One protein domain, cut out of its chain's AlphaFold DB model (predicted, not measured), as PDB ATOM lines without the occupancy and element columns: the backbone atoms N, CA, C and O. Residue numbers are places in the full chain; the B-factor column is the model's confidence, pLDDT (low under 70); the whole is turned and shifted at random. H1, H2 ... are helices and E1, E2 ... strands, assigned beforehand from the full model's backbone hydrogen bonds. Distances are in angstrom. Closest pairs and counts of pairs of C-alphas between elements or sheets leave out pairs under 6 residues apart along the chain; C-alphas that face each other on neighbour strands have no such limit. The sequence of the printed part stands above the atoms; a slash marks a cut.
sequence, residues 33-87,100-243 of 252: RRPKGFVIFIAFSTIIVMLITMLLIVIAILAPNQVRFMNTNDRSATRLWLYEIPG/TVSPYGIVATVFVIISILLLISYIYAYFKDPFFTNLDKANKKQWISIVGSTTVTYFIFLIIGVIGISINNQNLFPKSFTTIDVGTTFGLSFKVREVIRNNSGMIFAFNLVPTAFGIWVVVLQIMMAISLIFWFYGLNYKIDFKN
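This is residues 33 to 87 and 100 to 243 of the 252 residues of an uncharacterized protein of Mycoplasma amphoriforme A39 (UniProt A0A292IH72). A small antiparallel sheet, E1, E3 and E2, stands at one end of a long up-and-down bundle of four helices, H1, H2, H4 and H5, and prolongs it into a rod; the short H3 lies at the other end, between H2 and H4. Two long stretches without named elements, residues 69 to 87 and 166 to 189, loop about the sheet end. The printed part has 199 residues, with five named helices and four named strands in the order H1 E1 H2 H3 H4 E2 E3 H5 E4, and is mostly helix. The whole is loose, with a radius of gyration of the C-alphas of 21.8 A, and spans 74 by 30 by 28 A.

In the sheet, E1 is residues 65 to 68, E3 residues 203 to 210, 20.6 A long, and E2 residues 190 to 197, 19.8 A long. C-alpha 203 is at (144.905, 151.141, 194.936). H1, residues 37 to 62, begins with C-alpha 37 at (135.645, 188.461, 236.932) and is 37.0 A long. H5, residues 212 to 236, is 36.5 A, H2, residues 103 to 127, 36.4 A, and H4, residues 137 to 165, 41.9 A. H3 is residues 130 to 133. E4, residues 237 to 239, ends with C-alpha 239 at (152.512, 188.620, 240.555).

E3 is the inner strand. E1 is antiparallel to it, with N 67 and O 206 at 2.9 A. E2 and E3 form a hairpin, with N 193 and O 207 at 2.8 A; E2 bends by 57 degrees at residue 193. H1 only grazes the sheet with residues 59 to 62, and H5 with residues 212 to 218. H1 is the hub. It touches H2 at a shallow tilt of 28 degrees, opposite ways; their closest C-alphas, of Thr 46 and Leu 118, are 5.3 A apart. It touches H5 at 9 degrees, opposite ways, closest at the C-alphas of Val 58 and Val 218, 5.2 A. With residues 57 to 61 alone it touches H4, the closest C-alphas being those of Ile 57 and Gly 161, 6.3 A. H4 touches H5, closest at the C-alphas of Gly 164 and Gly 214, 6.1 A. H2 and H4 are near each other; H2 and H5 are apart. H3 is close to but not clearly touching H2, with the C-alphas of Tyr 126 and Phe 132 closest at 6.7 A. E4 pairs with no named strand. Every O i to N i+4 pair is within hydrogen-bond range in H1, H2 and H4, and 19 of 21 in H5; H3 is too short for one.

The C-alphas farthest apart, of Ser 200 and Lys 242, are 75.6 A apart. Residues 88 to 99 are not printed, and C-alphas 87 and 100 across the cut are 12.4 A apart. The link from H4 to E2 is long, 24 residues. The mean pLDDT of the printed part is 75.3; it is under 70 in 58 residues, among them 64 to 87, 100 to 106 and 166 to 180.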
ATOM      1  N   ARG A  33     144.332 189.769 241.063       73.31
ATOM      2  CA  ARG A  33     143.485 189.964 239.873       73.31
ATOM      3  C   ARG A  33     143.508 191.430 239.436       73.31
ATOM      4  O   ARG A  33     143.450 192.316 240.282       73.31
ATOM      5  N   ARG A  34     143.592 191.671 238.123       77.56
ATOM      6  CA  ARG A  34     143.596 193.017 237.524       77.56
ATOM      7  C   ARG A  34     142.219 193.432 236.971       77.56
ATOM      8  O   ARG A  34     141.721 194.460 237.419       77.56
ATOM      9  N   PRO A  35     141.585 192.674 236.056       82.25
ATOM     10  CA  PRO A  35     140.271 193.022 235.513       82.25
ATOM     11  C   PRO A  35     139.115 192.365 236.291       82.25
ATOM     12  O   PRO A  35     139.324 191.496 237.149       82.25
ATOM     13  N   LYS A  36     137.871 192.744 235.968       82.94
ATOM     14  CA  LYS A  36     136.654 192.136 236.532       82.94
ATOM     15  C   LYS A  36     136.555 190.643 236.217       82.94
ATOM     16  O   LYS A  36     136.993 190.170 235.169       82.94
ATOM     17  N   GLY A  37     135.854 189.906 237.084       81.38
ATOM     18  CA  GLY A  37     135.645 188.461 236.932       81.38
ATOM     19  C   GLY A  37     135.038 188.046 235.584       81.38
ATOM     20  O   GLY A  37     135.435 187.025 235.035       81.38
ATOM     21  N   PHE A  38     134.148 188.860 235.007       83.69
ATOM     22  CA  PHE A  38     133.577 188.604 233.679       83.69
ATOM     23  C   PHE A  38     134.625 188.638 232.554       83.69
ATOM     24  O   PHE A  38     134.619 187.779 231.678       83.69
ATOM     25  N   VAL A  39     135.570 189.581 232.601       84.69
ATOM     26  CA  VAL A  39     136.665 189.673 231.621       84.69
ATOM     27  C   VAL A  39     137.586 188.460 231.738       84.69
ATOM     28  O   VAL A  39     137.975 187.886 230.724       84.69
ATOM     29  N   ILE A  40     137.860 188.016 232.970       85.69
ATOM     30  CA  ILE A  40     138.628 186.793 233.242       85.69
ATOM     31  C   ILE A  40     137.900 185.560 232.697       85.69
ATOM     32  O   ILE A  40     138.538 184.696 232.103       85.69
ATOM     33  N   PHE A  41     136.580 185.477 232.870       87.25
ATOM     34  CA  PHE A  41     135.778 184.369 232.351       87.25
ATOM     35  C   PHE A  41     135.852 184.274 230.822       87.25
ATOM     36  O   PHE A  41     136.095 183.189 230.288       87.25
ATOM     37  N   ILE A  42     135.710 185.402 230.115       87.94
ATOM     38  CA  ILE A  42     135.861 185.425 228.654       87.94
ATOM     39  C   ILE A  42     137.294 185.048 228.273       87.94
ATOM     40  O   ILE A  42     137.479 184.179 227.430       87.94
ATOM     41  N   ALA A  43     138.304 185.632 228.922       86.69
ATOM     42  CA  ALA A  43     139.710 185.334 228.654       86.69
ATOM     43  C   ALA A  43     140.033 183.840 228.812       86.69
ATOM     44  O   ALA A  43     140.684 183.244 227.957       86.69
ATOM     45  N   PHE A  44     139.537 183.227 229.887       89.19
ATOM     46  CA  PHE A  44     139.705 181.805 230.161       89.19
ATOM     47  C   PHE A  44     139.005 180.941 229.107       89.19
ATOM     48  O   PHE A  44     139.599 179.993 228.595       89.19
ATOM     49  N   SER A  45     137.782 181.315 228.721       89.38
ATOM     50  CA  SER A  45     137.042 180.652 227.642       89.38
ATOM     51  C   SER A  45     137.804 180.724 226.316       89.38
ATOM     52  O   SER A  45     137.941 179.710 225.634       89.38
ATOM     53  N   THR A  46     138.375 181.888 225.978       88.12
ATOM     54  CA  THR A  46     139.222 182.069 224.790       88.12
ATOM     55  C   THR A  46     140.394 181.091 224.794       88.12
ATOM     56  O   THR A  46     140.629 180.420 223.793       88.12
ATOM     57  N   ILE A  47     141.095 180.949 225.921       88.62
ATOM     58  CA  ILE A  47     142.253 180.047 226.023       88.62
ATOM     59  C   ILE A  47     141.855 178.591 225.886       88.62
ATOM     60  O   ILE A  47     142.536 177.861 225.176       88.62
ATOM     61  N   ILE A  48     140.759 178.167 226.518       90.25
ATOM     62  CA  ILE A  48     140.270 176.792 226.378       90.25
ATOM     63  C   ILE A  48     139.989 176.486 224.907       90.25
ATOM     64  O   ILE A  48     140.457 175.476 224.390       90.25
ATOM     65  N   VAL A  49     139.264 177.364 224.213       89.94
ATOM     66  CA  VAL A  49     138.900 177.139 222.807       89.94
ATOM     67  C   VAL A  49     140.133 177.172 221.897       89.94
ATOM     68  O   VAL A  49     140.251 176.338 220.996       89.94
ATOM     69  N   MET A  50     141.091 178.069 222.151       87.62
ATOM     70  CA  MET A  50     142.370 178.095 221.428       87.62
ATOM     71  C   MET A  50     143.192 176.824 221.676       87.62
ATOM     72  O   MET A  50     143.741 176.256 220.736       87.62
ATOM     73  N   LEU A  51     143.235 176.331 222.916       88.94
ATOM     74  CA  LEU A  51     143.936 175.101 223.276       88.94
ATOM     75  C   LEU A  51     143.300 173.883 222.598       88.94
ATOM     76  O   LEU A  51     144.018 173.065 222.029       88.94
ATOM     77  N   ILE A  52     141.967 173.794 222.584       88.38
ATOM     78  CA  ILE A  52     141.246 172.749 221.845       88.38
ATOM     79  C   ILE A  52     141.591 172.827 220.357       88.38
ATOM     80  O   ILE A  52     141.919 171.810 219.756       88.38
ATOM     81  N   THR A  53     141.599 174.025 219.770       85.62
ATOM     82  CA  THR A  53     141.976 174.228 218.362       85.62
ATOM     83  C   THR A  53     143.383 173.699 218.066       85.62
ATOM     84  O   THR A  53     143.584 172.974 217.092       85.62
ATOM     85  N   MET A  54     144.357 173.999 218.927       87.56
ATOM     86  CA  MET A  54     145.735 173.522 218.766       87.56
ATOM     87  C   MET A  54     145.840 172.008 218.917       87.56
ATOM     88  O   MET A  54     146.509 171.362 218.110       87.56
ATOM     89  N   LEU A  55     145.139 171.422 219.892       87.31
ATOM     90  CA  LEU A  55     145.066 169.970 220.050       87.31
ATOM     91  C   LEU A  55     144.452 169.300 218.819       87.31
ATOM     92  O   LEU A  55     144.968 168.279 218.374       87.31
ATOM     93  N   LEU A  56     143.410 169.888 218.227       84.44
ATOM     94  CA  LEU A  56     142.817 169.380 216.991       84.44
ATOM     95  C   LEU A  56     143.812 169.445 215.814       84.44
ATOM     96  O   LEU A  56     143.876 168.535 214.990       84.44
ATOM     97  N   ILE A  57     144.662 170.464 215.722       82.75
ATOM     98  CA  ILE A  57     145.704 170.486 214.681       82.75
ATOM     99  C   ILE A  57     146.756 169.396 214.944       82.75
ATOM    100  O   ILE A  57     147.158 168.688 214.021       82.75
ATOM    101  N   VAL A  58     147.168 169.210 216.201       86.69
ATOM    102  CA  VAL A  58     148.144 168.177 216.584       86.69
ATOM    103  C   VAL A  58     147.617 166.773 216.284       86.69
ATOM    104  O   VAL A  58     148.317 165.977 215.657       86.69
ATOM    105  N   ILE A  59     146.377 166.481 216.678       81.81
ATOM    106  CA  ILE A  59     145.731 165.190 216.422       81.81
ATOM    107  C   ILE A  59     145.609 164.951 214.915       81.81
ATOM    108  O   ILE A  59     145.932 163.861 214.463       81.81
ATOM    109  N   ALA A  60     145.248 165.964 214.122       76.81
ATOM    110  CA  ALA A  60     145.142 165.819 212.669       76.81
ATOM    111  C   ALA A  60     146.462 165.397 212.004       76.81
ATOM    112  O   ALA A  60     146.451 164.692 210.997       76.81
ATOM    113  N   ILE A  61     147.603 165.824 212.551       79.06
ATOM    114  CA  ILE A  61     148.920 165.506 211.990       79.06
ATOM    115  C   ILE A  61     149.453 164.165 212.508       79.06
ATOM    116  O   ILE A  61     150.063 163.412 211.747       79.06
ATOM    117  N   LEU A  62     149.260 163.874 213.797       81.69
ATOM    118  CA  LEU A  62     149.828 162.688 214.442       81.69
ATOM    119  C   LEU A  62     148.949 161.441 214.338       81.69
ATOM    120  O   LEU A  62     149.472 160.332 214.462       81.69
ATOM    121  N   ALA A  63     147.638 161.596 214.144       73.12
ATOM    122  CA  ALA A  63     146.744 160.459 214.011       73.12
ATOM    123  C   ALA A  63     147.107 159.623 212.770       73.12
ATOM    124  O   ALA A  63     147.545 160.169 211.751       73.12
ATOM    125  N   PRO A  64     146.932 158.291 212.835       62.94
ATOM    126  CA  PRO A  64     147.067 157.440 211.665       62.94
ATOM    127  C   PRO A  64     146.021 157.860 210.633       62.94
ATOM    128  O   PRO A  64     144.824 157.635 210.793       62.94
ATOM    129  N   ASN A  65     146.498 158.503 209.576       67.31
ATOM    130  CA  ASN A  65     145.657 159.064 208.537       67.31
ATOM    131  C   ASN A  65     145.539 158.049 207.405       67.31
ATOM    132  O   ASN A  65     146.536 157.705 206.774       67.31
ATOM    133  N   GLN A  66     144.329 157.572 207.137       66.31
ATOM    134  CA  GLN A  66     144.056 156.711 205.994       66.31
ATOM    135  C   GLN A  66     143.190 157.468 204.993       66.31
ATOM    136  O   GLN A  66     142.131 157.984 205.342       66.31
ATOM    137  N   VAL A  67     143.629 157.504 203.739       68.25
ATOM    138  CA  VAL A  67     142.796 157.950 202.619       68.25
ATOM    139  C   VAL A  67     142.178 156.705 202.001       68.25
ATOM    140  O   VAL A  67     142.911 155.786 201.633       68.25
ATOM    141  N   ARG A  68     140.846 156.650 201.917       62.41
ATOM    142  CA  ARG A  68     140.092 155.558 201.284       62.41
ATOM    143  C   ARG A  68     139.329 156.088 200.075       62.41
ATOM    144  O   ARG A  68     138.895 157.234 200.075       62.41
ATOM    145  N   PHE A  69     139.146 155.242 199.069       62.31
ATOM    146  CA  PHE A  69     138.338 155.547 197.890       62.31
ATOM    147  C   PHE A  69     137.054 154.713 197.931       62.31
ATOM    148  O   PHE A  69     137.125 153.485 197.979       62.31
ATOM    149  N   MET A  70     135.886 155.371 197.947       52.81
ATOM    150  CA  MET A  70     134.578 154.709 198.102       52.81
ATOM    151  C   MET A  70     134.128 153.921 196.866       52.81
ATOM    152  O   MET A  70     133.392 152.954 197.019       52.81
ATOM    153  N   ASN A  71     134.577 154.286 195.662       50.78
ATOM    154  CA  ASN A  71     134.250 153.567 194.432       50.78
ATOM    155  C   ASN A  71     135.438 153.543 193.466       50.78
ATOM    156  O   ASN A  71     136.202 154.503 193.357       50.78
ATOM    157  N   THR A  72     135.569 152.459 192.697       46.88
ATOM    158  CA  THR A  72     136.583 152.328 191.635       46.88
ATOM    159  C   THR A  72     136.431 153.374 190.526       46.88
ATOM    160  O   THR A  72     137.431 153.696 189.871       46.88
ATOM    161  N   ASN A  73     135.221 153.933 190.376       40.00
ATOM    162  CA  ASN A  73     134.843 154.906 189.343       40.00
ATOM    163  C   ASN A  73     134.668 156.347 189.865       40.00
ATOM    164  O   ASN A  73     134.947 157.273 189.115       40.00
ATOM    165  N   ASP A  74     134.315 156.544 191.142       42.25
ATOM    166  CA  ASP A  74     134.180 157.870 191.764       42.25
ATOM    167  C   ASP A  74     135.274 158.061 192.807       42.25
ATOM    168  O   ASP A  74     135.142 157.727 193.988       42.25
ATOM    169  N   ARG A  75     136.415 158.557 192.339       49.62
ATOM    170  CA  ARG A  75     137.612 158.721 193.161       49.62
ATOM    171  C   ARG A  75     137.640 160.129 193.741       49.62
ATOM    172  O   ARG A  75     138.382 160.993 193.281       49.62
ATOM    173  N   SER A  76     136.791 160.364 194.735       44.03
ATOM    174  CA  SER A  76     136.849 161.558 195.572       44.03
ATOM    175  C   SER A  76     137.975 161.424 196.591       44.03
ATOM    176  O   SER A  76     138.219 160.355 197.147       44.03
ATOM    177  N   ALA A  77     138.685 162.520 196.831       44.12
ATOM    178  CA  ALA A  77     139.661 162.592 197.898       44.12
ATOM    179  C   ALA A  77     139.190 163.586 198.947       44.12
ATOM    180  O   ALA A  77     138.966 164.763 198.649       44.12
ATOM    181  N   THR A  78     139.052 163.087 200.173       46.59
ATOM    182  CA  THR A  78     138.673 163.852 201.357       46.59
ATOM    183  C   THR A  78     139.604 165.047 201.490       46.59
ATOM    184  O   THR A  78     140.826 164.897 201.615       46.59
ATOM    185  N   ARG A  79     139.037 166.249 201.417       51.59
ATOM    186  CA  ARG A  79     139.808 167.485 201.481       51.59
ATOM    187  C   ARG A  79     139.607 168.161 202.821       51.59
ATOM    188  O   ARG A  79     138.520 168.212 203.382       51.59
ATOM    189  N   LEU A  80     140.731 168.688 203.280       47.31
ATOM    190  CA  LEU A  80     140.988 169.428 204.501       47.31
ATOM    191  C   LEU A  80     141.174 168.655 205.807       47.31
ATOM    192  O   LEU A  80     142.020 169.105 206.568       47.31
ATOM    193  N   TRP A  81     140.518 167.527 206.090       51.72
ATOM    194  CA  TRP A  81     140.746 166.861 207.384       51.72
ATOM    195  C   TRP A  81     140.439 165.366 207.322       51.72
ATOM    196  O   TRP A  81     139.305 164.967 207.061       51.72
ATOM    197  N   LEU A  82     141.446 164.529 207.546       44.97
ATOM    198  CA  LEU A  82     141.325 163.081 207.417       44.97
ATOM    199  C   LEU A  82     140.753 162.462 208.691       44.97
ATOM    200  O   LEU A  82     141.475 162.178 209.636       44.97
ATOM    201  N   TYR A  83     139.440 162.236 208.687       37.03
ATOM    202  CA  TYR A  83     138.839 161.097 209.379       37.03
ATOM    203  C   TYR A  83     137.469 160.812 208.763       37.03
ATOM    204  O   TYR A  83     136.479 161.476 209.072       37.03
ATOM    205  N   GLU A  84     137.402 159.865 207.835       37.47
ATOM    206  CA  GLU A  84     136.117 159.383 207.337       37.47
ATOM    207  C   GLU A  84     135.583 158.327 208.309       37.47
ATOM    208  O   GLU A  84     136.211 157.289 208.527       37.47
ATOM    209  N   ILE A  85     134.430 158.604 208.924       31.58
ATOM    210  CA  ILE A  85     133.645 157.569 209.600       31.58
ATOM    211  C   ILE A  85     132.948 156.779 208.487       31.58
ATOM    212  O   ILE A  85     132.253 157.398 207.675       31.58
ATOM    213  N   PRO A  86     133.099 155.446 208.421       36.22
ATOM    214  CA  PRO A  86     132.400 154.644 207.425       36.22
ATOM    215  C   PRO A  86     130.884 154.890 207.512       36.22
ATOM    216  O   PRO A  86     130.294 154.683 208.569       36.22
ATOM    217  N   GLY A  87     130.260 155.329 206.414       36.00
ATOM    218  CA  GLY A  87     128.798 155.343 206.265       36.00
ATOM    219  C   GLY A  87     128.073 156.692 206.370       36.00
ATOM    220  O   GLY A  87     126.862 156.699 206.194       36.00
ATOM    221  N   THR A 100     134.508 165.847 200.049       48.69
ATOM    222  CA  THR A 100     133.953 165.466 201.346       48.69
ATOM    223  C   THR A 100     134.800 166.080 202.459       48.69
ATOM    224  O   THR A 100     136.031 165.970 202.462       48.69
ATOM    225  N   VAL A 101     134.137 166.764 203.394       54.31
ATOM    226  CA  VAL A 101     134.746 167.274 204.628       54.31
ATOM    227  C   VAL A 101     134.367 166.318 205.746       54.31
ATOM    228  O   VAL A 101     133.191 166.003 205.926       54.31
ATOM    229  N   SER A 102     135.350 165.837 206.502       58.81
ATOM    230  CA  SER A 102     135.069 164.974 207.649       58.81
ATOM    231  C   SER A 102     134.331 165.729 208.762       58.81
ATOM    232  O   SER A 102     134.520 166.941 208.916       58.81
ATOM    233  N   PRO A 103     133.573 165.027 209.625       61.94
ATOM    234  CA  PRO A 103     133.049 165.605 210.864       61.94
ATOM    235  C   PRO A 103     134.144 166.288 211.692       61.94
ATOM    236  O   PRO A 103     133.932 167.357 212.257       61.94
ATOM    237  N   TYR A 104     135.347 165.712 211.690       64.94
ATOM    238  CA  TYR A 104     136.522 166.305 212.313       64.94
ATOM    239  C   TYR A 104     136.888 167.667 211.710       64.94
ATOM    240  O   TYR A 104     137.145 168.621 212.440       64.94
ATOM    241  N   GLY A 105     136.871 167.784 210.382       64.44
ATOM    242  CA  GLY A 105     137.146 169.043 209.697       64.44
ATOM    243  C   GLY A 105     136.104 170.123 209.931       64.44
ATOM    244  O   GLY A 105     136.455 171.299 210.050       64.44
ATOM    245  N   ILE A 106     134.837 169.729 210.076       68.62
ATOM    246  CA  ILE A 106     133.766 170.636 210.497       68.62
ATOM    247  C   ILE A 106     134.057 171.145 211.912       68.62
ATOM    248  O   ILE A 106     134.104 172.356 212.125       68.62
ATOM    249  N   VAL A 107     134.329 170.242 212.861       73.69
ATOM    250  CA  VAL A 107     134.647 170.595 214.254       73.69
ATOM    251  C   VAL A 107     135.856 171.530 214.313       73.69
ATOM    252  O   VAL A 107     135.768 172.605 214.902       73.69
ATOM    253  N   ALA A 108     136.957 171.194 213.644       72.88
ATOM    254  CA  ALA A 108     138.158 172.019 213.659       72.88
ATOM    255  C   ALA A 108     137.923 173.430 213.089       72.88
ATOM    256  O   ALA A 108     138.426 174.409 213.638       72.88
ATOM    257  N   THR A 109     137.092 173.559 212.051       76.06
ATOM    258  CA  THR A 109     136.724 174.867 211.481       76.06
ATOM    259  C   THR A 109     135.831 175.672 212.431       76.06
ATOM    260  O   THR A 109     136.053 176.866 212.639       76.06
ATOM    261  N   VAL A 110     134.841 175.027 213.055       83.06
ATOM    262  CA  VAL A 110     133.921 175.675 214.002       83.06
ATOM    263  C   VAL A 110     134.673 176.200 215.226       83.06
ATOM    264  O   VAL A 110     134.480 177.351 215.614       83.06
ATOM    265  N   PHE A 111     135.580 175.406 215.803       85.44
ATOM    266  CA  PHE A 111     136.374 175.826 216.963       85.44
ATOM    267  C   PHE A 111     137.302 177.006 216.640       85.44
ATOM    268  O   PHE A 111     137.407 177.929 217.452       85.44
ATOM    269  N   VAL A 112     137.883 177.050 215.435       83.12
ATOM    270  CA  VAL A 112     138.632 178.221 214.951       83.12
ATOM    271  C   VAL A 112     137.751 179.472 214.937       83.12
ATOM    272  O   VAL A 112     138.140 180.499 215.496       83.12
ATOM    273  N   ILE A 113     136.549 179.402 214.362       85.94
ATOM    274  CA  ILE A 113     135.639 180.557 214.287       85.94
ATOM    275  C   ILE A 113     135.241 181.027 215.692       85.94
ATOM    276  O   ILE A 113     135.332 182.220 215.996       85.94
ATOM    277  N   ILE A 114     134.869 180.097 216.578       89.31
ATOM    278  CA  ILE A 114     134.519 180.408 217.972       89.31
ATOM    279  C   ILE A 114     135.706 181.064 218.693       89.31
ATOM    280  O   ILE A 114     135.514 182.043 219.412       89.31
ATOM    281  N   SER A 115     136.936 180.586 218.469       87.44
ATOM    282  CA  SER A 115     138.140 181.160 219.088       87.44
ATOM    283  C   SER A 115     138.348 182.629 218.706       87.44
ATOM    284  O   SER A 115     138.679 183.453 219.559       87.44
ATOM    285  N   ILE A 116     138.092 182.977 217.439       87.12
ATOM    286  CA  ILE A 116     138.229 184.341 216.919       87.12
ATOM    287  C   ILE A 116     137.149 185.240 217.526       87.12
ATOM    288  O   ILE A 116     137.456 186.334 217.998       87.12
ATOM    289  N   LEU A 117     135.899 184.770 217.582       91.25
ATOM    290  CA  LEU A 117     134.796 185.519 218.193       91.25
ATOM    291  C   LEU A 117     135.027 185.769 219.689       91.25
ATOM    292  O   LEU A 117     134.769 186.873 220.180       91.25
ATOM    293  N   LEU A 118     135.556 184.779 220.412       90.12
ATOM    294  CA  LEU A 118     135.915 184.914 221.824       90.12
ATOM    295  C   LEU A 118     137.090 185.872 222.032       90.12
ATOM    296  O   LEU A 118     137.063 186.669 222.969       90.12
ATOM    297  N   LEU A 119     138.090 185.863 221.146       88.44
ATOM    298  CA  LEU A 119     139.196 186.819 221.194       88.44
ATOM    299  C   LEU A 119     138.706 188.259 220.980       88.44
ATOM    300  O   LEU A 119     139.065 189.147 221.753       88.44
ATOM    301  N   ILE A 120     137.840 188.486 219.989       90.00
ATOM    302  CA  ILE A 120     137.219 189.800 219.744       90.00
ATOM    303  C   ILE A 120     136.396 190.235 220.964       90.00
ATOM    304  O   ILE A 120     136.527 191.368 221.432       90.00
ATOM    305  N   SER A 121     135.599 189.320 221.523       89.56
ATOM    306  CA  SER A 121     134.788 189.575 222.718       89.56
ATOM    307  C   SER A 121     135.647 189.901 223.940       89.56
ATOM    308  O   SER A 121     135.314 190.813 224.693       89.56
ATOM    309  N   TYR A 122     136.775 189.209 224.119       89.44
ATOM    310  CA  TYR A 122     137.733 189.485 225.189       89.44
ATOM    311  C   TYR A 122     138.320 190.888 225.052       89.44
ATOM    312  O   TYR A 122     138.277 191.662 226.007       89.44
ATOM    313  N   ILE A 123     138.816 191.235 223.861       88.00
ATOM    314  CA  ILE A 123     139.396 192.554 223.586       88.00
ATOM    315  C   ILE A 123     138.362 193.650 223.874       88.00
ATOM    316  O   ILE A 123     138.656 194.613 224.583       88.00
ATOM    317  N   TYR A 124     137.131 193.475 223.392       88.44
ATOM    318  CA  TYR A 124     136.036 194.412 223.629       88.44
ATOM    319  C   TYR A 124     135.673 194.553 225.115       88.44
ATOM    320  O   TYR A 124     135.553 195.670 225.622       88.44
ATOM    321  N   ALA A 125     135.518 193.431 225.824       86.12
ATOM    322  CA  ALA A 125     135.191 193.426 227.248       86.12
ATOM    323  C   ALA A 125     136.296 194.094 228.076       86.12
ATOM    324  O   ALA A 125     135.999 194.845 229.004       86.12
ATOM    325  N   TYR A 126     137.558 193.877 227.702       84.50
ATOM    326  CA  TYR A 126     138.704 194.478 228.371       84.50
ATOM    327  C   TYR A 126     138.768 195.996 228.157       84.50
ATOM    328  O   TYR A 126     139.018 196.733 229.107       84.50
ATOM    329  N   PHE A 127     138.471 196.495 226.948       85.81
ATOM    330  CA  PHE A 127     138.395 197.942 226.686       85.81
ATOM    331  C   PHE A 127     137.332 198.658 227.527       85.81
ATOM    332  O   PHE A 127     137.473 199.847 227.814       85.81
ATOM    333  N   LYS A 128     136.280 197.940 227.932       85.75
ATOM    334  CA  LYS A 128     135.216 198.438 228.811       85.75
ATOM    335  C   LYS A 128     135.488 198.212 230.301       85.75
ATOM    336  O   LYS A 128     134.673 198.615 231.133       85.75
ATOM    337  N   ASP A 129     136.589 197.556 230.653       84.94
ATOM    338  CA  ASP A 129     136.911 197.273 232.044       84.94
ATOM    339  C   ASP A 129     137.455 198.534 232.748       84.94
ATOM    340  O   ASP A 129     138.371 199.174 232.220       84.94
ATOM    341  N   PRO A 130     136.948 198.889 233.948       80.12
ATOM    342  CA  PRO A 130     137.445 200.030 234.716       80.12
ATOM    343  C   PRO A 130     138.952 199.982 234.990       80.12
ATOM    344  O   PRO A 130     139.605 201.021 235.073       80.12
ATOM    345  N   PHE A 131     139.521 198.778 235.109       79.94
ATOM    346  CA  PHE A 131     140.960 198.602 235.235       79.94
ATOM    347  C   PHE A 131     141.682 199.203 234.031       79.94
ATOM    348  O   PHE A 131     142.600 199.999 234.206       79.94
ATOM    349  N   PHE A 132     141.246 198.879 232.810       82.62
ATOM    350  CA  PHE A 132     141.877 199.394 231.601       82.62
ATOM    351  C   PHE A 132     141.659 200.896 231.429       82.62
ATOM    352  O   PHE A 132     142.600 201.611 231.078       82.62
ATOM    353  N   THR A 133     140.451 201.402 231.693       82.44
ATOM    354  CA  THR A 133     140.157 202.836 231.537       82.44
ATOM    355  C   THR A 133     141.012 203.700 232.457       82.44
ATOM    356  O   THR A 133     141.416 204.790 232.048       82.44
ATOM    357  N   ASN A 134     141.364 203.187 233.636       82.31
ATOM    358  CA  ASN A 134     142.146 203.899 234.646       82.31
ATOM    359  C   ASN A 134     143.668 203.760 234.470       82.31
ATOM    360  O   ASN A 134     144.420 204.399 235.199       82.31
ATOM    361  N   LEU A 135     144.147 202.957 233.512       82.19
ATOM    362  CA  LEU A 135     145.581 202.852 233.229       82.19
ATOM    363  C   LEU A 135     146.139 204.142 232.609       82.19
ATOM    364  O   LEU A 135     145.515 204.768 231.742       82.19
ATOM    365  N   ASP A 136     147.379 204.465 232.964       87.44
ATOM    366  CA  ASP A 136     148.150 205.526 232.315       87.44
ATOM    367  C   ASP A 136     148.372 205.244 230.825       87.44
ATOM    368  O   ASP A 136     148.416 204.094 230.376       87.44
ATOM    369  N   LYS A 137     148.601 206.305 230.043       87.62
ATOM    370  CA  LYS A 137     148.819 206.217 228.589       87.62
ATOM    371  C   LYS A 137     149.951 205.250 228.212       87.62
ATOM    372  O   LYS A 137     149.814 204.505 227.242       87.62
ATOM    373  N   ALA A 138     151.043 205.236 228.980       83.12
ATOM    374  CA  ALA A 138     152.173 204.333 228.757       83.12
ATOM    375  C   ALA A 138     151.779 202.858 228.961       83.12
ATOM    376  O   ALA A 138     152.017 202.027 228.083       83.12
ATOM    377  N   ASN A 139     151.086 202.558 230.062       81.94
ATOM    378  CA  ASN A 139     150.623 201.209 230.389       81.94
ATOM    379  C   ASN A 139     149.556 200.712 229.401       81.94
ATOM    380  O   ASN A 139     149.589 199.554 228.986       81.94
ATOM    381  N   LYS A 140     148.657 201.596 228.945       84.50
ATOM    382  CA  LYS A 140     147.698 201.296 227.868       84.50
ATOM    383  C   LYS A 140     148.409 200.927 226.570       84.50
ATOM    384  O   LYS A 140     148.074 199.914 225.964       84.50
ATOM    385  N   LYS A 141     149.415 201.709 226.155       84.62
ATOM    386  CA  LYS A 141     150.188 201.435 224.932       84.62
ATOM    387  C   LYS A 141     150.915 200.090 225.014       84.62
ATOM    388  O   LYS A 141     150.869 199.321 224.057       84.62
ATOM    389  N   GLN A 142     151.543 199.793 226.153       83.62
ATOM    390  CA  GLN A 142     152.208 198.510 226.380       83.62
ATOM    391  C   GLN A 142     151.214 197.346 226.317       83.62
ATOM    392  O   GLN A 142     151.467 196.362 225.625       83.62
ATOM    393  N   TRP A 143     150.056 197.474 226.969       83.75
ATOM    394  CA  TRP A 143     149.013 196.452 226.929       83.75
ATOM    395  C   TRP A 143     148.500 196.202 225.503       83.75
ATOM    396  O   TRP A 143     148.465 195.054 225.065       83.75
ATOM    397  N   ILE A 144     148.186 197.265 224.750       85.56
ATOM    398  CA  ILE A 144     147.738 197.160 223.350       85.56
ATOM    399  C   ILE A 144     148.804 196.466 222.496       85.56
ATOM    400  O   ILE A 144     148.474 195.611 221.678       85.56
ATOM    401  N   SER A 145     150.084 196.788 222.702       84.94
ATOM    402  CA  SER A 145     151.190 196.146 221.985       84.94
ATOM    403  C   SER A 145     151.296 194.647 222.297       84.94
ATOM    404  O   SER A 145     151.461 193.844 221.376       84.94
ATOM    405  N   ILE A 146     151.138 194.244 223.561       84.44
ATOM    406  CA  ILE A 146     151.165 192.828 223.964       84.44
ATOM    407  C   ILE A 146     149.959 192.073 223.390       84.44
ATOM    408  O   ILE A 146     150.109 190.983 222.838       84.44
ATOM    409  N   VAL A 147     148.758 192.646 223.471       84.38
ATOM    410  CA  VAL A 147     147.547 192.022 222.915       84.38
ATOM    411  C   VAL A 147     147.621 191.926 221.396       84.38
ATOM    412  O   VAL A 147     147.329 190.866 220.843       84.38
ATOM    413  N   GLY A 148     148.061 192.993 220.727       86.00
ATOM    414  CA  GLY A 148     148.236 193.025 219.278       86.00
ATOM    415  C   GLY A 148     149.256 191.994 218.802       86.00
ATOM    416  O   GLY A 148     148.940 191.180 217.939       86.00
ATOM    417  N   SER A 149     150.442 191.956 219.416       85.31
ATOM    418  CA  SER A 149     151.479 190.969 219.079       85.31
ATOM    419  C   SER A 149     151.023 189.533 219.335       85.31
ATOM    420  O   SER A 149     151.245 188.672 218.486       85.31
ATOM    421  N   THR A 150     150.314 189.270 220.436       83.50
ATOM    422  CA  THR A 150     149.786 187.924 220.717       83.50
ATOM    423  C   THR A 150     148.717 187.525 219.710       83.50
ATOM    424  O   THR A 150     148.733 186.404 219.215       83.50
ATOM    425  N   THR A 151     147.817 188.445 219.363       84.50
ATOM    426  CA  THR A 151     146.763 188.206 218.370       84.50
ATOM    427  C   THR A 151     147.365 187.893 217.002       84.50
ATOM    428  O   THR A 151     147.004 186.896 216.384       84.50
ATOM    429  N   VAL A 152     148.336 188.693 216.549       88.81
ATOM    430  CA  VAL A 152     149.053 188.457 215.285       88.81
ATOM    431  C   VAL A 152     149.781 187.114 215.316       88.81
ATOM    432  O   VAL A 152     149.658 186.333 214.376       88.81
ATOM    433  N   THR A 153     150.481 186.814 216.412       87.12
ATOM    434  CA  THR A 153     151.159 185.524 216.601       87.12
ATOM    435  C   THR A 153     150.155 184.376 216.507       87.12
ATOM    436  O   THR A 153     150.360 183.452 215.731       87.12
ATOM    437  N   TYR A 154     149.017 184.461 217.194       85.25
ATOM    438  CA  TYR A 154     147.963 183.452 217.112       85.25
ATOM    439  C   TYR A 154     147.488 183.210 215.673       85.25
ATOM    440  O   TYR A 154     147.439 182.062 215.234       85.25
ATOM    441  N   PHE A 155     147.214 184.269 214.906       87.75
ATOM    442  CA  PHE A 155     146.802 184.127 213.508       87.75
ATOM    443  C   PHE A 155     147.886 183.498 212.627       87.75
ATOM    444  O   PHE A 155     147.567 182.639 211.808       87.75
ATOM    445  N   ILE A 156     149.157 183.865 212.809       89.12
ATOM    446  CA  ILE A 156     150.275 183.244 212.081       89.12
ATOM    447  C   ILE A 156     150.322 181.739 212.367       89.12
ATOM    448  O   ILE A 156     150.410 180.934 211.441       89.12
ATOM    449  N   PHE A 157     150.215 181.347 213.635       87.50
ATOM    450  CA  PHE A 157     150.247 179.943 214.047       87.50
ATOM    451  C   PHE A 157     149.033 179.164 213.532       87.50
ATOM    452  O   PHE A 157     149.167 178.002 213.147       87.50
ATOM    453  N   LEU A 158     147.869 179.808 213.469       85.69
ATOM    454  CA  LEU A 158     146.663 179.232 212.887       85.69
ATOM    455  C   LEU A 158     146.827 179.011 211.380       85.69
ATOM    456  O   LEU A 158     146.526 177.925 210.894       85.69
ATOM    457  N   ILE A 159     147.371 179.992 210.652       85.75
ATOM    458  CA  ILE A 159     147.666 179.871 209.217       85.75
ATOM    459  C   ILE A 159     148.667 178.738 208.968       85.75
ATOM    460  O   ILE A 159     148.420 177.892 208.113       85.75
ATOM    461  N   ILE A 160     149.760 178.673 209.736       86.00
ATOM    462  CA  ILE A 160     150.743 177.580 209.641       86.00
ATOM    463  C   ILE A 160     150.078 176.232 209.939       86.00
ATOM    464  O   ILE A 160     150.329 175.261 209.230       86.00
ATOM    465  N   GLY A 161     149.204 176.173 210.947       82.12
ATOM    466  CA  GLY A 161     148.425 174.984 211.281       82.12
ATOM    467  C   GLY A 161     147.550 174.519 210.120       82.12
ATOM    468  O   GLY A 161     147.646 173.359 209.725       82.12
ATOM    469  N   VAL A 162     146.775 175.433 209.524       77.88
ATOM    470  CA  VAL A 162     145.908 175.177 208.359       77.88
ATOM    471  C   VAL A 162     146.717 174.752 207.133       77.88
ATOM    472  O   VAL A 162     146.345 173.806 206.446       77.88
ATOM    473  N   ILE A 163     147.851 175.397 206.859       78.25
ATOM    474  CA  ILE A 163     148.752 174.993 205.770       78.25
ATOM    475  C   ILE A 163     149.330 173.600 206.038       78.25
ATOM    476  O   ILE A 163     149.434 172.793 205.117       78.25
ATOM    477  N   GLY A 164     149.688 173.315 207.291       74.19
ATOM    478  CA  GLY A 164     150.241 172.035 207.707       74.19
ATOM    479  C   GLY A 164     149.283 170.885 207.433       74.19
ATOM    480  O   GLY A 164     149.661 169.898 206.813       74.19
ATOM    481  N   ILE A 165     148.033 171.014 207.842       72.88
ATOM    482  CA  ILE A 165     147.018 169.975 207.636       72.88
ATOM    483  C   ILE A 165     146.460 169.939 206.205       72.88
ATOM    484  O   ILE A 165     145.893 168.926 205.799       72.88
ATOM    485  N   SER A 166     146.580 171.033 205.440       66.94
ATOM    486  CA  SER A 166     145.949 171.127 204.128       66.94
ATOM    487  C   SER A 166     146.644 170.240 203.099       66.94
ATOM    488  O   SER A 166     147.857 170.284 202.876       66.94
ATOM    489  N   ILE A 167     145.828 169.470 202.387       59.62
ATOM    490  CA  ILE A 167     146.251 168.674 201.240       59.62
ATOM    491  C   ILE A 167     146.218 169.591 200.009       59.62
ATOM    492  O   ILE A 167     145.233 169.655 199.274       59.62
ATOM    493  N   ASN A 168     147.300 170.342 199.803       50.78
ATOM    494  CA  ASN A 168     147.365 171.365 198.750       50.78
ATOM    495  C   ASN A 168     147.684 170.827 197.350       50.78
ATOM    496  O   ASN A 168     147.584 171.568 196.373       50.78
ATOM    497  N   ASN A 169     148.065 169.559 197.208       46.47
ATOM    498  CA  ASN A 169     148.525 169.063 195.919       46.47
ATOM    499  C   ASN A 169     147.372 168.450 195.113       46.47
ATOM    500  O   ASN A 169     147.038 167.277 195.271       46.47
ATOM    501  N   GLN A 170     146.753 169.255 194.245       42.97
ATOM    502  CA  GLN A 170     145.717 168.775 193.324       42.97
ATOM    503  C   GLN A 170     146.289 167.828 192.251       42.97
ATOM    504  O   GLN A 170     145.575 166.957 191.769       42.97
ATOM    505  N   ASN A 171     147.584 167.955 191.931       39.97
ATOM    506  CA  ASN A 171     148.263 167.159 190.903       39.97
ATOM    507  C   ASN A 171     148.624 165.738 191.380       39.97
ATOM    508  O   ASN A 171     148.981 164.895 190.563       39.97
ATOM    509  N   LEU A 172     148.510 165.460 192.686       42.78
ATOM    510  CA  LEU A 172     148.662 164.122 193.278       42.78
ATOM    511  C   LEU A 172     147.378 163.293 193.276       42.78
ATOM    512  O   LEU A 172     147.396 162.148 193.722       42.78
ATOM    513  N   PHE A 173     146.281 163.842 192.756       47.78
ATOM    514  CA  PHE A 173     145.119 163.062 192.357       47.78
ATOM    515  C   PHE A 173     145.189 162.882 190.841       47.78
ATOM    516  O   PHE A 173     144.503 163.596 190.105       47.78
ATOM    517  N   PRO A 174     146.077 162.000 190.339       40.31
ATOM    518  CA  PRO A 174     146.095 161.695 188.923       40.31
ATOM    519  C   PRO A 174     144.702 161.211 188.520       40.31
ATOM    520  O   PRO A 174     144.040 160.495 189.273       40.31
ATOM    521  N   LYS A 175     144.279 161.548 187.295       42.03
ATOM    522  CA  LYS A 175     143.035 161.020 186.703       42.03
ATOM    523  C   LYS A 175     142.965 159.479 186.787       42.03
ATOM    524  O   LYS A 175     141.875 158.920 186.752       42.03
ATOM    525  N   SER A 176     144.108 158.802 186.964       46.50
ATOM    526  CA  SER A 176     144.232 157.381 187.304       46.50
ATOM    527  C   SER A 176     145.162 157.132 188.510       46.50
ATOM    528  O   SER A 176     146.366 157.358 188.446       46.50
ATOM    529  N   PHE A 177     144.627 156.574 189.600       53.41
ATOM    530  CA  PHE A 177     145.346 156.222 190.846       53.41
ATOM    531  C   PHE A 177     146.149 154.907 190.750       53.41
ATOM    532  O   PHE A 177     146.148 154.091 191.667       53.41
ATOM    533  N   THR A 178     146.785 154.635 189.615       52.94
ATOM    534  CA  THR A 178     147.541 153.390 189.385       52.94
ATOM    535  C   THR A 178     148.982 153.453 189.903       52.94
ATOM    536  O   THR A 178     149.600 152.407 190.089       52.94
ATOM    537  N   THR A 179     149.501 154.652 190.187       59.81
ATOM    538  CA  THR A 179     150.931 154.912 190.447       59.81
ATOM    539  C   THR A 179     151.157 155.820 191.663       59.81
ATOM    540  O   THR A 179     151.840 156.837 191.565       59.81
ATOM    541  N   ILE A 180     150.534 155.516 192.806       67.62
ATOM    542  CA  ILE A 180     150.937 156.126 194.084       67.62
ATOM    543  C   ILE A 180     151.928 155.173 194.746       67.62
ATOM    544  O   ILE A 180     151.572 154.028 195.031       67.62
ATOM    545  N   ASP A 181     153.142 155.659 194.988       72.69
ATOM    546  CA  ASP A 181     154.222 154.887 195.593       72.69
ATOM    547  C   ASP A 181     154.409 155.239 197.071       72.69
ATOM    548  O   ASP A 181     154.023 156.303 197.567       72.69
ATOM    549  N   VAL A 182     155.030 154.316 197.804       80.94
ATOM    550  CA  VAL A 182     155.460 154.575 199.178       80.94
ATOM    551  C   VAL A 182     156.532 155.663 199.165       80.94
ATOM    552  O   VAL A 182     157.465 155.637 198.368       80.94
ATOM    553  N   GLY A 183     156.407 156.630 200.071       75.50
ATOM    554  CA  GLY A 183     157.305 157.775 200.179       75.50
ATOM    555  C   GLY A 183     156.841 159.014 199.416       75.50
ATOM    556  O   GLY A 183     157.354 160.096 199.701       75.50
ATOM    557  N   THR A 184     155.841 158.909 198.530       76.88
ATOM    558  CA  THR A 184     155.240 160.081 197.880       76.88
ATOM    559  C   THR A 184     154.699 161.043 198.941       76.88
ATOM    560  O   THR A 184     153.952 160.649 199.842       76.88
ATOM    561  N   THR A 185     155.109 162.308 198.874       73.31
ATOM    562  CA  THR A 185     154.633 163.358 199.781       73.31
ATOM    563  C   THR A 185     153.197 163.726 199.451       73.31
ATOM    564  O   THR A 185     152.797 163.698 198.298       73.31
ATOM    565  N   PHE A 186     152.411 164.077 200.461       68.06
ATOM    566  CA  PHE A 186     151.008 164.437 200.335       68.06
ATOM    567  C   PHE A 186     150.761 165.730 201.116       68.06
ATOM    568  O   PHE A 186     150.750 165.752 202.346       68.06
ATOM    569  N   GLY A 187     150.654 166.844 200.387       69.81
ATOM    570  CA  GLY A 187     150.812 168.169 200.992       69.81
ATOM    571  C   GLY A 187     152.225 168.370 201.555       69.81
ATOM    572  O   GLY A 187     153.178 167.726 201.111       69.81
ATOM    573  N   LEU A 188     152.367 169.276 202.526       74.88
ATOM    574  CA  LEU A 188     153.655 169.536 203.181       74.88
ATOM    575  C   LEU A 188     153.903 168.602 204.372       74.88
ATOM    576  O   LEU A 188     155.045 168.232 204.643       74.88
ATOM    577  N   SER A 189     152.840 168.204 205.073       79.06
ATOM    578  CA  SER A 189     152.960 167.522 206.365       79.06
ATOM    579  C   SER A 189     152.861 166.013 206.312       79.06
ATOM    580  O   SER A 189     153.125 165.399 207.338       79.06
ATOM    581  N   PHE A 190     152.511 165.397 205.181       79.81
ATOM    582  CA  PHE A 190     152.285 163.953 205.116       79.81
ATOM    583  C   PHE A 190     153.085 163.278 204.006       79.81
ATOM    584  O   PHE A 190     153.458 163.899 203.011       79.81
ATOM    585  N   LYS A 191     153.365 161.989 204.185       82.50
ATOM    586  CA  LYS A 191     153.916 161.098 203.161       82.50
ATOM    587  C   LYS A 191     153.239 159.738 203.226       82.50
ATOM    588  O   LYS A 191     152.839 159.297 204.305       82.50
ATOM    589  N   VAL A 192     153.145 159.066 202.087       80.69
ATOM    590  CA  VAL A 192     152.599 157.712 201.987       80.69
ATOM    591  C   VAL A 192     153.551 156.738 202.674       80.69
ATOM    592  O   VAL A 192     154.717 156.628 202.302       80.69
ATOM    593  N   ARG A 193     153.066 156.040 203.700       83.50
ATOM    594  CA  ARG A 193     153.788 154.939 204.353       83.50
ATOM    595  C   ARG A 193     153.478 153.608 203.689       83.50
ATOM    596  O   ARG A 193     154.363 152.773 203.567       83.50
ATOM    597  N   GLU A 194     152.223 153.408 203.314       83.06
ATOM    598  CA  GLU A 194     151.726 152.119 202.854       83.06
ATOM    599  C   GLU A 194     150.596 152.329 201.855       83.06
ATOM    600  O   GLU A 194     149.766 153.225 202.021       83.06
ATOM    601  N   VAL A 195     150.568 151.485 200.829       81.19
ATOM    602  CA  VAL A 195     149.565 151.494 199.769       81.19
ATOM    603  C   VAL A 195     148.798 150.183 199.840       81.19
ATOM    604  O   VAL A 195     149.395 149.112 199.763       81.19
ATOM    605  N   ILE A 196     147.477 150.266 199.954       78.69
ATOM    606  CA  ILE A 196     146.594 149.108 200.066       78.69
ATOM    607  C   ILE A 196     145.916 148.876 198.717       78.69
ATOM    608  O   ILE A 196     145.214 149.745 198.182       78.69
ATOM    609  N   ARG A 197     146.161 147.691 198.153       80.75
ATOM    610  CA  ARG A 197     145.691 147.280 196.828       80.75
ATOM    611  C   ARG A 197     144.653 146.172 196.942       80.75
ATOM    612  O   ARG A 197     144.748 145.325 197.826       80.75
ATOM    613  N   ASN A 198     143.659 146.186 196.061       75.12
ATOM    614  CA  ASN A 198     142.678 145.109 195.961       75.12
ATOM    615  C   ASN A 198     143.258 143.921 195.170       75.12
ATOM    616  O   ASN A 198     144.344 144.013 194.596       75.12
ATOM    617  N   ASN A 199     142.504 142.820 195.083       75.12
ATOM    618  CA  ASN A 199     142.915 141.610 194.355       75.12
ATOM    619  C   ASN A 199     143.166 141.844 192.850       75.12
ATOM    620  O   ASN A 199     143.824 141.038 192.205       75.12
ATOM    621  N   SER A 200     142.670 142.953 192.293       72.62
ATOM    622  CA  SER A 200     142.903 143.382 190.908       72.62
ATOM    623  C   SER A 200     144.127 144.304 190.759       72.62
ATOM    624  O   SER A 200     144.324 144.888 189.697       72.62
ATOM    625  N   GLY A 201     144.929 144.491 191.815       69.31
ATOM    626  CA  GLY A 201     146.131 145.334 191.823       69.31
ATOM    627  C   GLY A 201     145.874 146.845 191.913       69.31
ATOM    628  O   GLY A 201     146.828 147.633 191.941       69.31
ATOM    629  N   MET A 202     144.609 147.269 191.999       69.94
ATOM    630  CA  MET A 202     144.217 148.676 192.077       69.94
ATOM    631  C   MET A 202     144.318 149.212 193.504       69.94
ATOM    632  O   MET A 202     143.919 148.544 194.457       69.94
ATOM    633  N   ILE A 203     144.807 150.444 193.648       69.50
ATOM    634  CA  ILE A 203     144.905 151.141 194.936       69.50
ATOM    635  C   ILE A 203     143.504 151.570 195.385       69.50
ATOM    636  O   ILE A 203     142.840 152.322 194.674       69.50
ATOM    637  N   PHE A 204     143.068 151.119 196.564       69.75
ATOM    638  CA  PHE A 204     141.788 151.532 197.164       69.75
ATOM    639  C   PHE A 204     141.961 152.304 198.478       69.75
ATOM    640  O   PHE A 204     141.031 152.981 198.917       69.75
ATOM    641  N   ALA A 205     143.144 152.242 199.092       69.62
ATOM    642  CA  ALA A 205     143.488 153.087 200.223       69.62
ATOM    643  C   ALA A 205     145.003 153.284 200.349       69.62
ATOM    644  O   ALA A 205     145.787 152.483 199.841       69.62
ATOM    645  N   PHE A 206     145.427 154.321 201.067       73.50
ATOM    646  CA  PHE A 206     146.812 154.466 201.513       73.50
ATOM    647  C   PHE A 206     146.891 155.081 202.909       73.50
ATOM    648  O   PHE A 206     146.060 155.909 203.290       73.50
ATOM    649  N   ASN A 207     147.913 154.670 203.658       76.81
ATOM    650  CA  ASN A 207     148.212 155.179 204.990       76.81
ATOM    651  C   ASN A 207     149.262 156.287 204.895       76.81
ATOM    652  O   ASN A 207     150.293 156.143 204.231       76.81
ATOM    653  N   LEU A 208     149.007 157.383 205.594       77.44
ATOM    654  CA  LEU A 208     149.845 158.566 205.656       77.44
ATOM    655  C   LEU A 208     150.527 158.667 207.013       77.44
ATOM    656  O   LEU A 208     149.958 158.327 208.050       77.44
ATOM    657  N   VAL A 209     151.743 159.197 206.995       82.25
ATOM    658  CA  VAL A 209     152.489 159.552 208.202       82.25
ATOM    659  C   VAL A 209     153.099 160.934 208.099       82.25
ATOM    660  O   VAL A 209     153.371 161.389 206.983       82.25
ATOM    661  N   PRO A 210     153.335 161.598 209.240       85.06
ATOM    662  CA  PRO A 210     153.859 162.944 209.224       85.06
ATOM    663  C   PRO A 210     155.282 163.004 208.649       85.06
ATOM    664  O   PRO A 210     156.126 162.136 208.888       85.06
ATOM    665  N   THR A 211     155.546 164.047 207.868       87.50
ATOM    666  CA  THR A 211     156.890 164.451 207.434       87.50
ATOM    667  C   THR A 211     157.582 165.250 208.540       87.50
ATOM    668  O   THR A 211     156.967 165.616 209.542       87.50
ATOM    669  N   ALA A 212     158.860 165.589 208.344       89.00
ATOM    670  CA  ALA A 212     159.573 166.494 209.247       89.00
ATOM    671  C   ALA A 212     158.866 167.856 209.388       89.00
ATOM    672  O   ALA A 212     158.801 168.398 210.488       89.00
ATOM    673  N   PHE A 213     158.277 168.374 208.303       88.06
ATOM    674  CA  PHE A 213     157.482 169.599 208.348       88.06
ATOM    675  C   PHE A 213     156.211 169.420 209.186       88.06
ATOM    676  O   PHE A 213     155.920 170.263 210.029       88.06
ATOM    677  N   GLY A 214     155.493 168.301 209.031       87.19
ATOM    678  CA  GLY A 214     154.326 167.999 209.866       87.19
ATOM    679  C   GLY A 214     154.675 167.938 211.355       87.19
ATOM    680  O   GLY A 214     154.007 168.562 212.179       87.19
ATOM    681  N   ILE A 215     155.774 167.264 211.702       91.25
ATOM    682  CA  ILE A 215     156.279 167.209 213.084       91.25
ATOM    683  C   ILE A 215     156.660 168.611 213.583       91.25
ATOM    684  O   ILE A 215     156.342 168.967 214.716       91.25
ATOM    685  N   TRP A 216     157.292 169.434 212.746       92.88
ATOM    686  CA  TRP A 216     157.619 170.816 213.097       92.88
ATOM    687  C   TRP A 216     156.364 171.651 213.392       92.88
ATOM    688  O   TRP A 216     156.330 172.350 214.405       92.88
ATOM    689  N   VAL A 217     155.302 171.520 212.585       90.44
ATOM    690  CA  VAL A 217     154.010 172.177 212.852       90.44
ATOM    691  C   VAL A 217     153.436 171.721 214.195       90.44
ATOM    692  O   VAL A 217     152.992 172.560 214.972       90.44
ATOM    693  N   VAL A 218     153.493 170.424 214.514       90.88
ATOM    694  CA  VAL A 218     153.038 169.887 215.811       90.88
ATOM    695  C   VAL A 218     153.783 170.532 216.979       90.88
ATOM    696  O   VAL A 218     153.149 171.024 217.913       90.88
ATOM    697  N   VAL A 219     155.116 170.567 216.922       92.88
ATOM    698  CA  VAL A 219     155.944 171.191 217.968       92.88
ATOM    699  C   VAL A 219     155.565 172.661 218.141       92.88
ATOM    700  O   VAL A 219     155.391 173.136 219.263       92.88
ATOM    701  N   LEU A 220     155.364 173.365 217.030       91.88
ATOM    702  CA  LEU A 220     155.007 174.776 217.009       91.88
ATOM    703  C   LEU A 220     153.616 175.027 217.634       91.88
ATOM    704  O   LEU A 220     153.471 175.951 218.436       91.88
ATOM    705  N   GLN A 221     152.621 174.165 217.383       90.31
ATOM    706  CA  GLN A 221     151.311 174.247 218.056       90.31
ATOM    707  C   GLN A 221     151.409 173.984 219.568       90.31
ATOM    708  O   GLN A 221     150.777 174.689 220.354       90.31
ATOM    709  N   ILE A 222     152.234 173.024 220.000       90.44
ATOM    710  CA  ILE A 222     152.449 172.738 221.430       90.44
ATOM    711  C   ILE A 222     153.106 173.935 222.130       90.44
ATOM    712  O   ILE A 222     152.664 174.345 223.204       90.44
ATOM    713  N   MET A 223     154.130 174.533 221.514       90.12
ATOM    714  CA  MET A 223     154.787 175.728 222.056       90.12
ATOM    715  C   MET A 223     153.803 176.888 222.226       90.12
ATOM    716  O   MET A 223     153.849 177.597 223.233       90.12
ATOM    717  N   MET A 224     152.887 177.062 221.275       87.62
ATOM    718  CA  MET A 224     151.861 178.097 221.363       87.62
ATOM    719  C   MET A 224     150.813 177.796 222.440       87.62
ATOM    720  O   MET A 224     150.413 178.697 223.174       87.62
ATOM    721  N   ALA A 225     150.412 176.535 222.613       86.81
ATOM    722  CA  ALA A 225     149.498 176.156 223.690       86.81
ATOM    723  C   ALA A 225     150.083 176.505 225.071       86.81
ATOM    724  O   ALA A 225     149.383 177.029 225.938       86.81
ATOM    725  N   ILE A 226     151.389 176.289 225.253       87.19
ATOM    726  CA  ILE A 226     152.109 176.666 226.474       87.19
ATOM    727  C   ILE A 226     152.198 178.195 226.608       87.19
ATOM    728  O   ILE A 226     151.970 178.734 227.694       87.19
ATOM    729  N   SER A 227     152.486 178.919 225.520       85.81
ATOM    730  CA  SER A 227     152.615 180.383 225.550       85.81
ATOM    731  C   SER A 227     151.298 181.092 225.901       85.81
ATOM    732  O   SER A 227     151.319 182.096 226.618       85.81
ATOM    733  N   LEU A 228     150.148 180.538 225.494       85.00
ATOM    734  CA  LEU A 228     148.817 181.066 225.825       85.00
ATOM    735  C   LEU A 228     148.547 181.092 227.334       85.00
ATOM    736  O   LEU A 228     147.900 182.018 227.830       85.00
ATOM    737  N   ILE A 229     149.080 180.121 228.081       82.44
ATOM    738  CA  ILE A 229     148.962 180.087 229.544       82.44
ATOM    739  C   ILE A 229     149.724 181.269 230.151       82.44
ATOM    740  O   ILE A 229     149.183 182.004 230.977       82.44
ATOM    741  N   PHE A 230     150.960 181.506 229.707       83.12
ATOM    742  CA  PHE A 230     151.751 182.649 230.174       83.12
ATOM    743  C   PHE A 230     151.105 183.983 229.805       83.12
ATOM    744  O   PHE A 230     151.067 184.901 230.628       83.12
ATOM    745  N   TRP A 231     150.539 184.076 228.603       84.25
ATOM    746  CA  TRP A 231     149.793 185.247 228.165       84.25
ATOM    747  C   TRP A 231     148.584 185.535 229.066       84.25
ATOM    748  O   TRP A 231     148.395 186.675 229.502       84.25
ATOM    749  N   PHE A 232     147.809 184.502 229.415       84.62
ATOM    750  CA  PHE A 232     146.657 184.632 230.305       84.62
ATOM    751  C   PHE A 232     147.029 185.261 231.639       84.62
ATOM    752  O   PHE A 232     146.424 186.252 232.055       84.62
ATOM    753  N   TYR A 233     148.036 184.681 232.296       82.12
ATOM    754  CA  TYR A 233     148.485 185.138 233.600       82.12
ATOM    755  C   TYR A 233     149.110 186.530 233.506       82.12
ATOM    756  O   TYR A 233     148.786 187.391 234.320       82.12
ATOM    757  N   GLY A 234     149.935 186.785 232.486       80.00
ATOM    758  CA  GLY A 234     150.625 188.063 232.304       80.00
ATOM    759  C   GLY A 234     149.687 189.252 232.079       80.00
ATOM    760  O   GLY A 234     149.958 190.355 232.572       80.00
ATOM    761  N   LEU A 235     148.568 189.040 231.379       80.75
ATOM    762  CA  LEU A 235     147.580 190.092 231.136       80.75
ATOM    763  C   LEU A 235     146.571 190.252 232.273       80.75
ATOM    764  O   LEU A 235     146.256 191.384 232.644       80.75
ATOM    765  N   ASN A 236     146.082 189.149 232.844       83.00
ATOM    766  CA  ASN A 236     144.944 189.188 233.767       83.00
ATOM    767  C   ASN A 236     145.347 189.237 235.249       83.00
ATOM    768  O   ASN A 236     144.526 189.596 236.097       83.00
ATOM    769  N   TYR A 237     146.603 188.926 235.579       80.12
ATOM    770  CA  TYR A 237     147.083 188.873 236.956       80.12
ATOM    771  C   TYR A 237     148.372 189.681 237.150       80.12
ATOM    772  O   TYR A 237     149.182 189.873 236.244       80.12
ATOM    773  N   LYS A 238     148.565 190.184 238.370       75.69
ATOM    774  CA  LYS A 238     149.830 190.741 238.854       75.69
ATOM    775  C   LYS A 238     150.467 189.728 239.799       75.69
ATOM    776  O   LYS A 238     149.797 189.264 240.714       75.69
ATOM    777  N   ILE A 239     151.746 189.426 239.601       67.75
ATOM    778  CA  ILE A 239     152.512 188.620 240.555       67.75
ATOM    779  C   ILE A 239     152.952 189.541 241.695       67.75
ATOM    780  O   ILE A 239     153.636 190.538 241.449       67.75
ATOM    781  N   ASP A 240     152.551 189.227 242.925       65.00
ATOM    782  CA  ASP A 240     153.008 189.943 244.116       65.00
ATOM    783  C   ASP A 240     154.174 189.198 244.778       65.00
ATOM    784  O   ASP A 240     154.009 188.363 245.671       65.00
ATOM    785  N   PHE A 241     155.389 189.518 244.328       60.53
ATOM    786  CA  PHE A 241     156.619 188.924 244.858       60.53
ATOM    787  C   PHE A 241     156.866 189.251 246.338       60.53
ATOM    788  O   PHE A 241     157.628 188.536 246.989       60.53
ATOM    789  N   LYS A 242     156.214 190.277 246.911       60.84
ATOM    790  CA  LYS A 242     156.381 190.616 248.335       60.84
ATOM    791  C   LYS A 242     155.828 189.524 249.253       60.84
ATOM    792  O   LYS A 242     156.361 189.322 250.341       60.84
ATOM    793  N   ASN A 243     154.812 188.790 248.802       56.47
ATOM    794  CA  ASN A 243     154.208 187.695 249.562       56.47
ATOM    795  C   ASN A 243     154.944 186.358 249.386       56.47
ATOM    796  O   ASN A 243     154.808 185.484 250.234       56.47
TER     797      ASN A 243